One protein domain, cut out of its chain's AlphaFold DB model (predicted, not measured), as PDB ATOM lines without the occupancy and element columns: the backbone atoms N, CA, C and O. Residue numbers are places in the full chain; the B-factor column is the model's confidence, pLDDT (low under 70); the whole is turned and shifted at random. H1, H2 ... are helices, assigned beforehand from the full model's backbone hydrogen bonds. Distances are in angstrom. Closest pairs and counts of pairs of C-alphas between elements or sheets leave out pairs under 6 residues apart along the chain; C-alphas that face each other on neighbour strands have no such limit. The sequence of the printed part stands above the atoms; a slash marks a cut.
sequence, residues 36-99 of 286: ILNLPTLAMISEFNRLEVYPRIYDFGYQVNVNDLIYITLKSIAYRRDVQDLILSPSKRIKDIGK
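AT A GLANCE: This is residues 36 to 99 of the 286 residues of an uncharacterized protein of Leptospira interrogans serovar Grippotyphosa str. LT2186 (UniProt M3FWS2). One long helix, H3, makes the long axis; H1 packs on its first part with H2 near both as a small, loosely joined head, and H4 turns off at the other end to make a corner. The middle and later part of H3 reaches beyond this head toward H4, and residues 87 to 92 stick out at that corner. The printed part has 64 residues with four named helices, in the order H1, H2, H3, H4, and no named strand; the class is all helix. The whole is loose, with a radius of gyration of the C-alphas of 14.9 A, and a rod in outline, spanning 44 by 20 by 19 A.

IN THESE COORDINATES: H3, residues 66 to 88, is 32.6 A long, from C-alpha 66 at (100.023, 136.891, 45.416) to C-alpha 88 at (75.739, 148.355, 63.831). H1 holds residues 39 to 45, H2 residues 50 to 59 and H4 residues 90 to 99, ending at C-alpha 99 at (80.761, 136.004, 78.605).

HOW THE PARTS SIT: H3 touches H1 with residues 68 to 72 alone, closest at the C-alphas of Leu 42 and Ile 72, 6.7 A; their lines are about perpendicular at 71 degrees, only just past steep. H2 and H3 are close but not clearly touching, closest at the C-alphas of Arg 50 and Thr 73, 7.5 A, with a shallow tilt of 25 degrees, opposite ways. H1 and H2 are close but not clearly touching, closest at the C-alphas of Ile 45 and Val 53, 6.7 A, with a steep tilt of 63 degrees. H3 and H4 are close but not clearly touching, closest at the C-alphas of Leu 86 and Arg 93, 6.7 A, about perpendicular at 81 degrees. H4 is apart from H1 and H2. Every O i to N i+4 pair is within hydrogen-bond range in H1 and H4, against 4 of 6 in H2 and 15 of 19 in H3.

THE WHOLE: The two C-alphas farthest apart are those of Gly 61 and Ser 91, 44.1 A. The printed part has no cut and no long link. The mean pLDDT of the printed part is 72.8, and residues 75 to 99 are under 70.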
ATOM      1  N   ILE A  36     104.883 126.207  52.206       86.75
ATOM      2  CA  ILE A  36     103.786 127.119  51.887       86.75
ATOM      3  C   ILE A  36     103.110 127.619  53.163       86.75
ATOM      4  O   ILE A  36     103.163 126.964  54.209       86.75
ATOM      5  N   LEU A  37     102.453 128.771  53.068       85.88
ATOM      6  CA  LEU A  37     101.599 129.288  54.128       85.88
ATOM      7  C   LEU A  37     100.204 128.672  53.995       85.88
ATOM      8  O   LEU A  37      99.401 129.083  53.164       85.88
ATOM      9  N   ASN A  38      99.905 127.665  54.812       83.31
ATOM     10  CA  ASN A  38      98.553 127.115  54.859       83.31
ATOM     11  C   ASN A  38      97.556 128.125  55.459       83.31
ATOM     12  O   ASN A  38      97.936 129.066  56.159       83.31
ATOM     13  N   LEU A  39      96.261 127.908  55.211       79.50
ATOM     14  CA  LEU A  39      95.199 128.807  55.671       79.50
ATOM     15  C   LEU A  39      95.230 129.073  57.193       79.50
ATOM     16  O   LEU A  39      95.091 130.237  57.566       79.50
ATOM     17  N   PRO A  40      95.457 128.078  58.078       79.88
ATOM     18  CA  PRO A  40      95.637 128.342  59.507       79.88
ATOM     19  C   PRO A  40      96.806 129.286  59.811       79.88
ATOM     20  O   PRO A  40      96.648 130.239  60.569       79.88
ATOM     21  N   THR A  41      97.966 129.078  59.184       84.88
ATOM     22  CA  THR A  41      99.142 129.939  59.378       84.88
ATOM     23  C   THR A  41      98.866 131.350  58.870       84.88
ATOM     24  O   THR A  41      99.121 132.306  59.598       84.88
ATOM     25  N   LEU A  42      98.284 131.487  57.672       84.12
ATOM     26  CA  LEU A  42      97.855 132.775  57.112       84.12
ATOM     27  C   LEU A  42      96.891 133.502  58.047       84.12
ATOM     28  O   LEU A  42      97.028 134.702  58.277       84.12
ATOM     29  N   ALA A  43      95.928 132.767  58.602       82.81
ATOM     30  CA  ALA A  43      94.953 133.299  59.531       82.81
ATOM     31  C   ALA A  43      95.586 133.812  60.827       82.81
ATOM     32  O   ALA A  43      95.124 134.826  61.332       82.81
ATOM     33  N   MET A  44      96.612 133.140  61.351       83.81
ATOM     34  CA  MET A  44      97.291 133.562  62.578       83.81
ATOM     35  C   MET A  44      98.250 134.730  62.341       83.81
ATOM     36  O   MET A  44      98.241 135.686  63.109       83.81
ATOM     37  N   ILE A  45      99.061 134.696  61.276       88.94
ATOM     38  CA  ILE A  45     100.002 135.794  60.998       88.94
ATOM     39  C   ILE A  45      99.277 137.089  60.606       88.94
ATOM     40  O   ILE A  45      99.804 138.169  60.852       88.94
ATOM     41  N   SER A  46      98.054 137.011  60.060       84.75
ATOM     42  CA  SER A  46      97.252 138.201  59.740       84.75
ATOM     43  C   SER A  46      96.798 139.005  60.964       84.75
ATOM     44  O   SER A  46      96.348 140.137  60.796       84.75
ATOM     45  N   GLU A  47      96.921 138.445  62.173       83.50
ATOM     46  CA  GLU A  47      96.619 139.127  63.440       83.50
ATOM     47  C   GLU A  47      97.779 140.020  63.934       83.50
ATOM     48  O   GLU A  47      97.632 140.760  64.912       83.50
ATOM     49  N   PHE A  48      98.942 139.966  63.277       86.81
ATOM     50  CA  PHE A  48     100.125 140.765  63.607       86.81
ATOM     51  C   PHE A  48     100.291 141.973  62.675       86.81
ATOM     52  O   PHE A  48      99.625 142.103  61.644       86.81
ATOM     53  N   ASN A  49     101.188 142.893  63.045       86.19
ATOM     54  CA  ASN A  49     101.482 144.072  62.238       86.19
ATOM     55  C   ASN A  49     102.070 143.657  60.880       86.19
ATOM     56  O   ASN A  49     103.087 142.978  60.807       86.19
ATOM     57  N   ARG A  50     101.453 144.110  59.784       86.81
ATOM     58  CA  ARG A  50     101.844 143.735  58.415       86.81
ATOM     59  C   ARG A  50     103.293 144.091  58.087       86.81
ATOM     60  O   ARG A  50     103.945 143.353  57.357       86.81
ATOM     61  N   LEU A  51     103.781 145.211  58.627       87.50
ATOM     62  CA  LEU A  51     105.157 145.663  58.416       87.50
ATOM     63  C   LEU A  51     106.181 144.707  59.040       87.50
ATOM     64  O   LEU A  51     107.297 144.617  58.547       87.50
ATOM     65  N   GLU A  52     105.787 143.967  60.077       89.31
ATOM     66  CA  GLU A  52     106.602 142.917  60.692       89.31
ATOM     67  C   GLU A  52     106.390 141.576  59.975       89.31
ATOM     68  O   GLU A  52     107.339 140.844  59.720       89.31
ATOM     69  N   VAL A  53     105.149 141.267  59.586       91.25
ATOM     70  CA  VAL A  53     104.792 139.992  58.949       91.25
ATOM     71  C   VAL A  53     105.474 139.811  57.593       91.25
ATOM     72  O   VAL A  53     106.043 138.752  57.345       91.25
ATOM     73  N   TYR A  54     105.437 140.812  56.707       91.88
ATOM     74  CA  TYR A  54     105.973 140.661  55.349       91.88
ATOM     75  C   TYR A  54     107.451 140.277  55.288       91.88
ATOM     76  O   TYR A  54     107.735 139.251  54.667       91.88
ATOM     77  N   PRO A  55     108.390 141.013  55.914       92.31
ATOM     78  CA  PRO A  55     109.792 140.608  55.888       92.31
ATOM     79  C   PRO A  55     109.988 139.229  56.530       92.31
ATOM     80  O   PRO A  55     110.675 138.382  55.963       92.31
ATOM     81  N   ARG A  56     109.286 138.935  57.635       93.25
ATOM     82  CA  ARG A  56     109.436 137.661  58.353       93.25
ATOM     83  C   ARG A  56     109.008 136.442  57.554       93.25
ATOM     84  O   ARG A  56     109.619 135.386  57.685       93.25
ATOM     85  N   ILE A  57     108.000 136.552  56.693       93.62
ATOM     86  CA  ILE A  57     107.620 135.436  55.819       93.62
ATOM     87  C   ILE A  57     108.795 135.022  54.917       93.62
ATOM     88  O   ILE A  57     109.049 133.823  54.751       93.62
ATOM     89  N   TYR A  58     109.523 135.999  54.375       92.81
ATOM     90  CA  TYR A  58     110.676 135.750  53.515       92.81
ATOM     91  C   TYR A  58     111.912 135.308  54.305       92.81
ATOM     92  O   TYR A  58     112.585 134.383  53.857       92.81
ATOM     93  N   ASP A  59     112.157 135.866  55.497       93.25
ATOM     94  CA  ASP A  59     113.238 135.416  56.392       93.25
ATOM     95  C   ASP A  59     113.086 133.931  56.747       93.25
ATOM     96  O   ASP A  59     114.044 133.160  56.733       93.25
ATOM     97  N   PHE A  60     111.848 133.490  56.990       93.19
ATOM     98  CA  PHE A  60     111.530 132.084  57.230       93.19
ATOM     99  C   PHE A  60     111.496 131.248  55.932       93.19
ATOM    100  O   PHE A  60     111.172 130.060  55.968       93.19
ATOM    101  N   GLY A  61     111.817 131.808  54.765       91.38
ATOM    102  CA  GLY A  61     111.915 131.080  53.499       91.38
ATOM    103  C   GLY A  61     110.609 130.417  53.057       91.38
ATOM    104  O   GLY A  61     110.634 129.312  52.506       91.38
ATOM    105  N   TYR A  62     109.459 131.020  53.367       91.94
ATOM    106  CA  TYR A  62     108.177 130.555  52.838       91.94
ATOM    107  C   TYR A  62     108.038 130.913  51.357       91.94
ATOM    108  O   TYR A  62     108.470 131.970  50.902       91.94
ATOM    109  N   GLN A  63     107.398 130.022  50.607       90.94
ATOM    110  CA  GLN A  63     106.928 130.311  49.260       90.94
ATOM    111  C   GLN A  63     105.617 131.085  49.378       90.94
ATOM    112  O   GLN A  63     104.646 130.570  49.933       90.94
ATOM    113  N   VAL A  64     105.630 132.328  48.901       89.62
ATOM    114  CA  VAL A  64     104.516 133.270  49.034       89.62
ATOM    115  C   VAL A  64     103.940 133.561  47.667       89.62
ATOM    116  O   VAL A  64     104.647 134.045  46.781       89.62
ATOM    117  N   ASN A  65     102.645 133.325  47.520       88.75
ATOM    118  CA  ASN A  65     101.917 133.664  46.312       88.75
ATOM    119  C   ASN A  65     101.185 135.000  46.494       88.75
ATOM    120  O   ASN A  65     100.934 135.458  47.609       88.75
ATOM    121  N   VAL A  66     100.770 135.619  45.386       86.44
ATOM    122  CA  VAL A  66     100.023 136.891  45.416       86.44
ATOM    123  C   VAL A  66      98.754 136.780  46.271       86.44
ATOM    124  O   VAL A  66      98.441 137.690  47.035       86.44
ATOM    125  N   ASN A  67      98.064 135.639  46.212       84.56
ATOM    126  CA  ASN A  67      96.861 135.388  47.008       84.56
ATOM    127  C   ASN A  67      97.129 135.412  48.521       84.56
ATOM    128  O   ASN A  67      96.279 135.881  49.275       84.56
ATOM    129  N   ASP A  68      98.307 134.974  48.965       85.88
ATOM    130  CA  ASP A  68      98.690 134.974  50.380       85.88
ATOM    131  C   ASP A  68      98.878 136.410  50.885       85.88
ATOM    132  O   ASP A  68      98.370 136.789  51.941       85.88
ATOM    133  N   LEU A  69      99.541 137.249  50.080       87.00
ATOM    134  CA  LEU A  69      99.732 138.673  50.372       87.00
ATOM    135  C   LEU A  69      98.399 139.428  50.394       87.00
ATOM    136  O   LEU A  69      98.156 140.241  51.293       87.00
ATOM    137  N   ILE A  70      97.512 139.131  49.440       84.12
ATOM    138  CA  ILE A  70      96.149 139.673  49.410       84.12
ATOM    139  C   ILE A  70      95.400 139.262  50.679       84.12
ATOM    140  O   ILE A  70      94.786 140.114  51.319       84.12
ATOM    141  N   TYR A  71      95.478 137.993  51.084       83.81
ATOM    142  CA  TYR A  71      94.814 137.503  52.289       83.81
ATOM    143  C   TYR A  71      95.278 138.257  53.541       83.81
ATOM    144  O   TYR A  71      94.447 138.786  54.283       83.81
ATOM    145  N   ILE A  72      96.593 138.377  53.750       83.88
ATOM    146  CA  ILE A  72      97.176 139.099  54.894       83.88
ATOM    147  C   ILE A  72      96.740 140.572  54.887       83.88
ATOM    148  O   ILE A  72      96.366 141.122  55.929       83.88
ATOM    149  N   THR A  73      96.719 141.202  53.707       81.44
ATOM    150  CA  THR A  73      96.312 142.606  53.538       81.44
ATOM    151  C   THR A  73      94.824 142.816  53.816       81.44
ATOM    152  O   THR A  73      94.460 143.757  54.521       81.44
ATOM    153  N   LEU A  74      93.952 141.972  53.259       75.62
ATOM    154  CA  LEU A  74      92.503 142.186  53.248       75.62
ATOM    155  C   LEU A  74      91.795 141.614  54.477       75.62
ATOM    156  O   LEU A  74      90.845 142.229  54.962       75.62
ATOM    157  N   LYS A  75      92.237 140.483  55.034       66.00
ATOM    158  CA  LYS A  75      91.584 139.900  56.219       66.00
ATOM    159  C   LYS A  75      91.705 140.800  57.447       66.00
ATOM    160  O   LYS A  75      90.752 140.970  58.201       66.00
ATOM    161  N   SER A  76      92.835 141.475  57.588       54.88
ATOM    162  CA  SER A  76      93.023 142.492  58.624       54.88
ATOM    163  C   SER A  76      92.133 143.738  58.407       54.88
ATOM    164  O   SER A  76      91.835 144.452  59.361       54.88
ATOM    165  N   ILE A  77      91.627 143.985  57.186       52.34
ATOM    166  CA  ILE A  77      90.579 144.993  56.910       52.34
ATOM    167  C   ILE A  77      89.188 144.454  57.277       52.34
ATOM    168  O   ILE A  77      88.370 145.202  57.813       52.34
ATOM    169  N   ALA A  78      88.923 143.162  57.058       50.16
ATOM    170  CA  ALA A  78      87.683 142.520  57.499       50.16
ATOM    171  C   ALA A  78      87.496 142.625  59.026       50.16
ATOM    172  O   ALA A  78      86.386 142.888  59.477       50.16
ATOM    173  N   TYR A  79      88.580 142.574  59.810       51.78
ATOM    174  CA  TYR A  79      88.541 142.801  61.262       51.78
ATOM    175  C   TYR A  79      88.181 144.252  61.650       51.78
ATOM    176  O   TYR A  79      87.497 144.490  62.641       51.78
ATOM    177  N   ARG A  80      88.569 145.252  60.837       49.62
ATOM    178  CA  ARG A  80      88.097 146.645  60.994       49.62
ATOM    179  C   ARG A  80      86.616 146.804  60.634       49.62
ATOM    180  O   ARG A  80      85.927 147.589  61.276       49.62
ATOM    181  N   ARG A  81      86.111 146.052  59.649       45.69
ATOM    182  CA  ARG A  81      84.664 145.949  59.368       45.69
ATOM    183  C   ARG A  81      83.906 145.284  60.517       45.69
ATOM    184  O   ARG A  81      82.815 145.717  60.845       45.69
ATOM    185  N   ASP A  82      84.531 144.341  61.207       45.22
ATOM    186  CA  ASP A  82      83.991 143.706  62.412       45.22
ATOM    187  C   ASP A  82      83.843 144.691  63.599       45.22
ATOM    188  O   ASP A  82      82.932 144.569  64.420       45.22
ATOM    189  N   VAL A  83      84.695 145.727  63.664       50.78
ATOM    190  CA  VAL A  83      84.534 146.886  64.570       50.78
ATOM    191  C   VAL A  83      83.378 147.790  64.122       50.78
ATOM    192  O   VAL A  83      82.669 148.353  64.953       50.78
ATOM    193  N   GLN A  84      83.141 147.896  62.818       44.72
ATOM    194  CA  GLN A  84      81.985 148.595  62.253       44.72
ATOM    195  C   GLN A  84      80.672 147.854  62.582       44.72
ATOM    196  O   GLN A  84      79.689 148.483  62.969       44.72
ATOM    197  N   ASP A  85      80.682 146.519  62.569       45.44
ATOM    198  CA  ASP A  85      79.568 145.678  63.026       45.44
ATOM    199  C   ASP A  85      79.335 145.765  64.547       45.44
ATOM    200  O   ASP A  85      78.221 145.541  65.020       45.44
ATOM    201  N   LEU A  86      80.346 146.164  65.330       48.94
ATOM    202  CA  LEU A  86      80.206 146.490  66.756       48.94
ATOM    203  C   LEU A  86      79.323 147.733  66.982       48.94
ATOM    204  O   LEU A  86      78.626 147.819  67.992       48.94
ATOM    205  N   ILE A  87      79.335 148.670  66.029       49.81
ATOM    206  CA  ILE A  87      78.516 149.891  66.027       49.81
ATOM    207  C   ILE A  87      77.110 149.594  65.480       49.81
ATOM    208  O   ILE A  87      76.127 150.148  65.966       49.81
ATOM    209  N   LEU A  88      77.001 148.689  64.502       47.31
ATOM    210  CA  LEU A  88      75.739 148.355  63.831       47.31
ATOM    211  C   LEU A  88      74.918 147.267  64.549       47.31
ATOM    212  O   LEU A  88      73.710 147.183  64.345       47.31
ATOM    213  N   SER A  89      75.535 146.412  65.376       48.78
ATOM    214  CA  SER A  89      74.865 145.309  66.096       48.78
ATOM    215  C   SER A  89      75.403 145.087  67.528       48.78
ATOM    216  O   SER A  89      75.910 144.004  67.851       48.78
ATOM    217  N   PRO A  90      75.259 146.070  68.440       51.66
ATOM    218  CA  PRO A  90      75.904 146.037  69.756       51.66
ATOM    219  C   PRO A  90      75.436 144.876  70.653       51.66
ATOM    220  O   PRO A  90      76.221 144.319  71.416       51.66
ATOM    221  N   SER A  91      74.174 144.450  70.551       51.34
ATOM    222  CA  SER A  91      73.564 143.482  71.478       51.34
ATOM    223  C   SER A  91      74.149 142.063  71.395       51.34
ATOM    224  O   SER A  91      74.281 141.395  72.423       51.34
ATOM    225  N   LYS A  92      74.553 141.597  70.204       52.38
ATOM    226  CA  LYS A  92      75.196 140.279  70.025       52.38
ATOM    227  C   LYS A  92      76.603 140.260  70.625       52.38
ATOM    228  O   LYS A  92      76.957 139.303  71.308       52.38
ATOM    229  N   ARG A  93      77.373 141.337  70.438       49.47
ATOM    230  CA  ARG A  93      78.757 141.436  70.929       49.47
ATOM    231  C   ARG A  93      78.835 141.784  72.419       49.47
ATOM    232  O   ARG A  93      79.686 141.231  73.104       49.47
ATOM    233  N   ILE A  94      77.905 142.578  72.962       55.91
ATOM    234  CA  ILE A  94      77.757 142.792  74.418       55.91
ATOM    235  C   ILE A  94      77.493 141.464  75.141       55.91
ATOM    236  O   ILE A  94      77.975 141.263  76.252       55.91
ATOM    237  N   LYS A  95      76.797 140.514  74.505       52.16
ATOM    238  CA  LYS A  95      76.567 139.173  75.063       52.16
ATOM    239  C   LYS A  95      77.843 138.315  75.105       52.16
ATOM    240  O   LYS A  95      78.035 137.577  76.069       52.16
ATOM    241  N   ASP A  96      78.726 138.439  74.113       51.91
ATOM    242  CA  ASP A  96      80.031 137.757  74.085       51.91
ATOM    243  C   ASP A  96      81.074 138.440  74.988       51.91
ATOM    244  O   ASP A  96      81.865 137.768  75.648       51.91
ATOM    245  N   ILE A  97      81.026 139.768  75.115       49.56
ATOM    246  CA  ILE A  97      81.793 140.531  76.110       49.56
ATOM    247  C   ILE A  97      81.301 140.190  77.526       49.56
ATOM    248  O   ILE A  97      82.104 139.926  78.412       49.56
ATOM    249  N   GLY A  98      79.989 140.066  77.733       49.66
ATOM    250  CA  GLY A  98      79.388 139.594  78.983       49.66
ATOM    251  C   GLY A  98      79.742 138.142  79.333       49.66
ATOM    252  O   GLY A  98      79.723 137.783  80.506       49.66
ATOM    253  N   LYS A  99      80.125 137.310  78.351       52.44
ATOM    254  CA  LYS A  99      80.761 136.004  78.605       52.44
ATOM    255  C   LYS A  99      82.219 136.140  79.051       52.44
ATOM    256  O   LYS A  99      82.630 135.352  79.889       52.44
TER     257      LYS A  99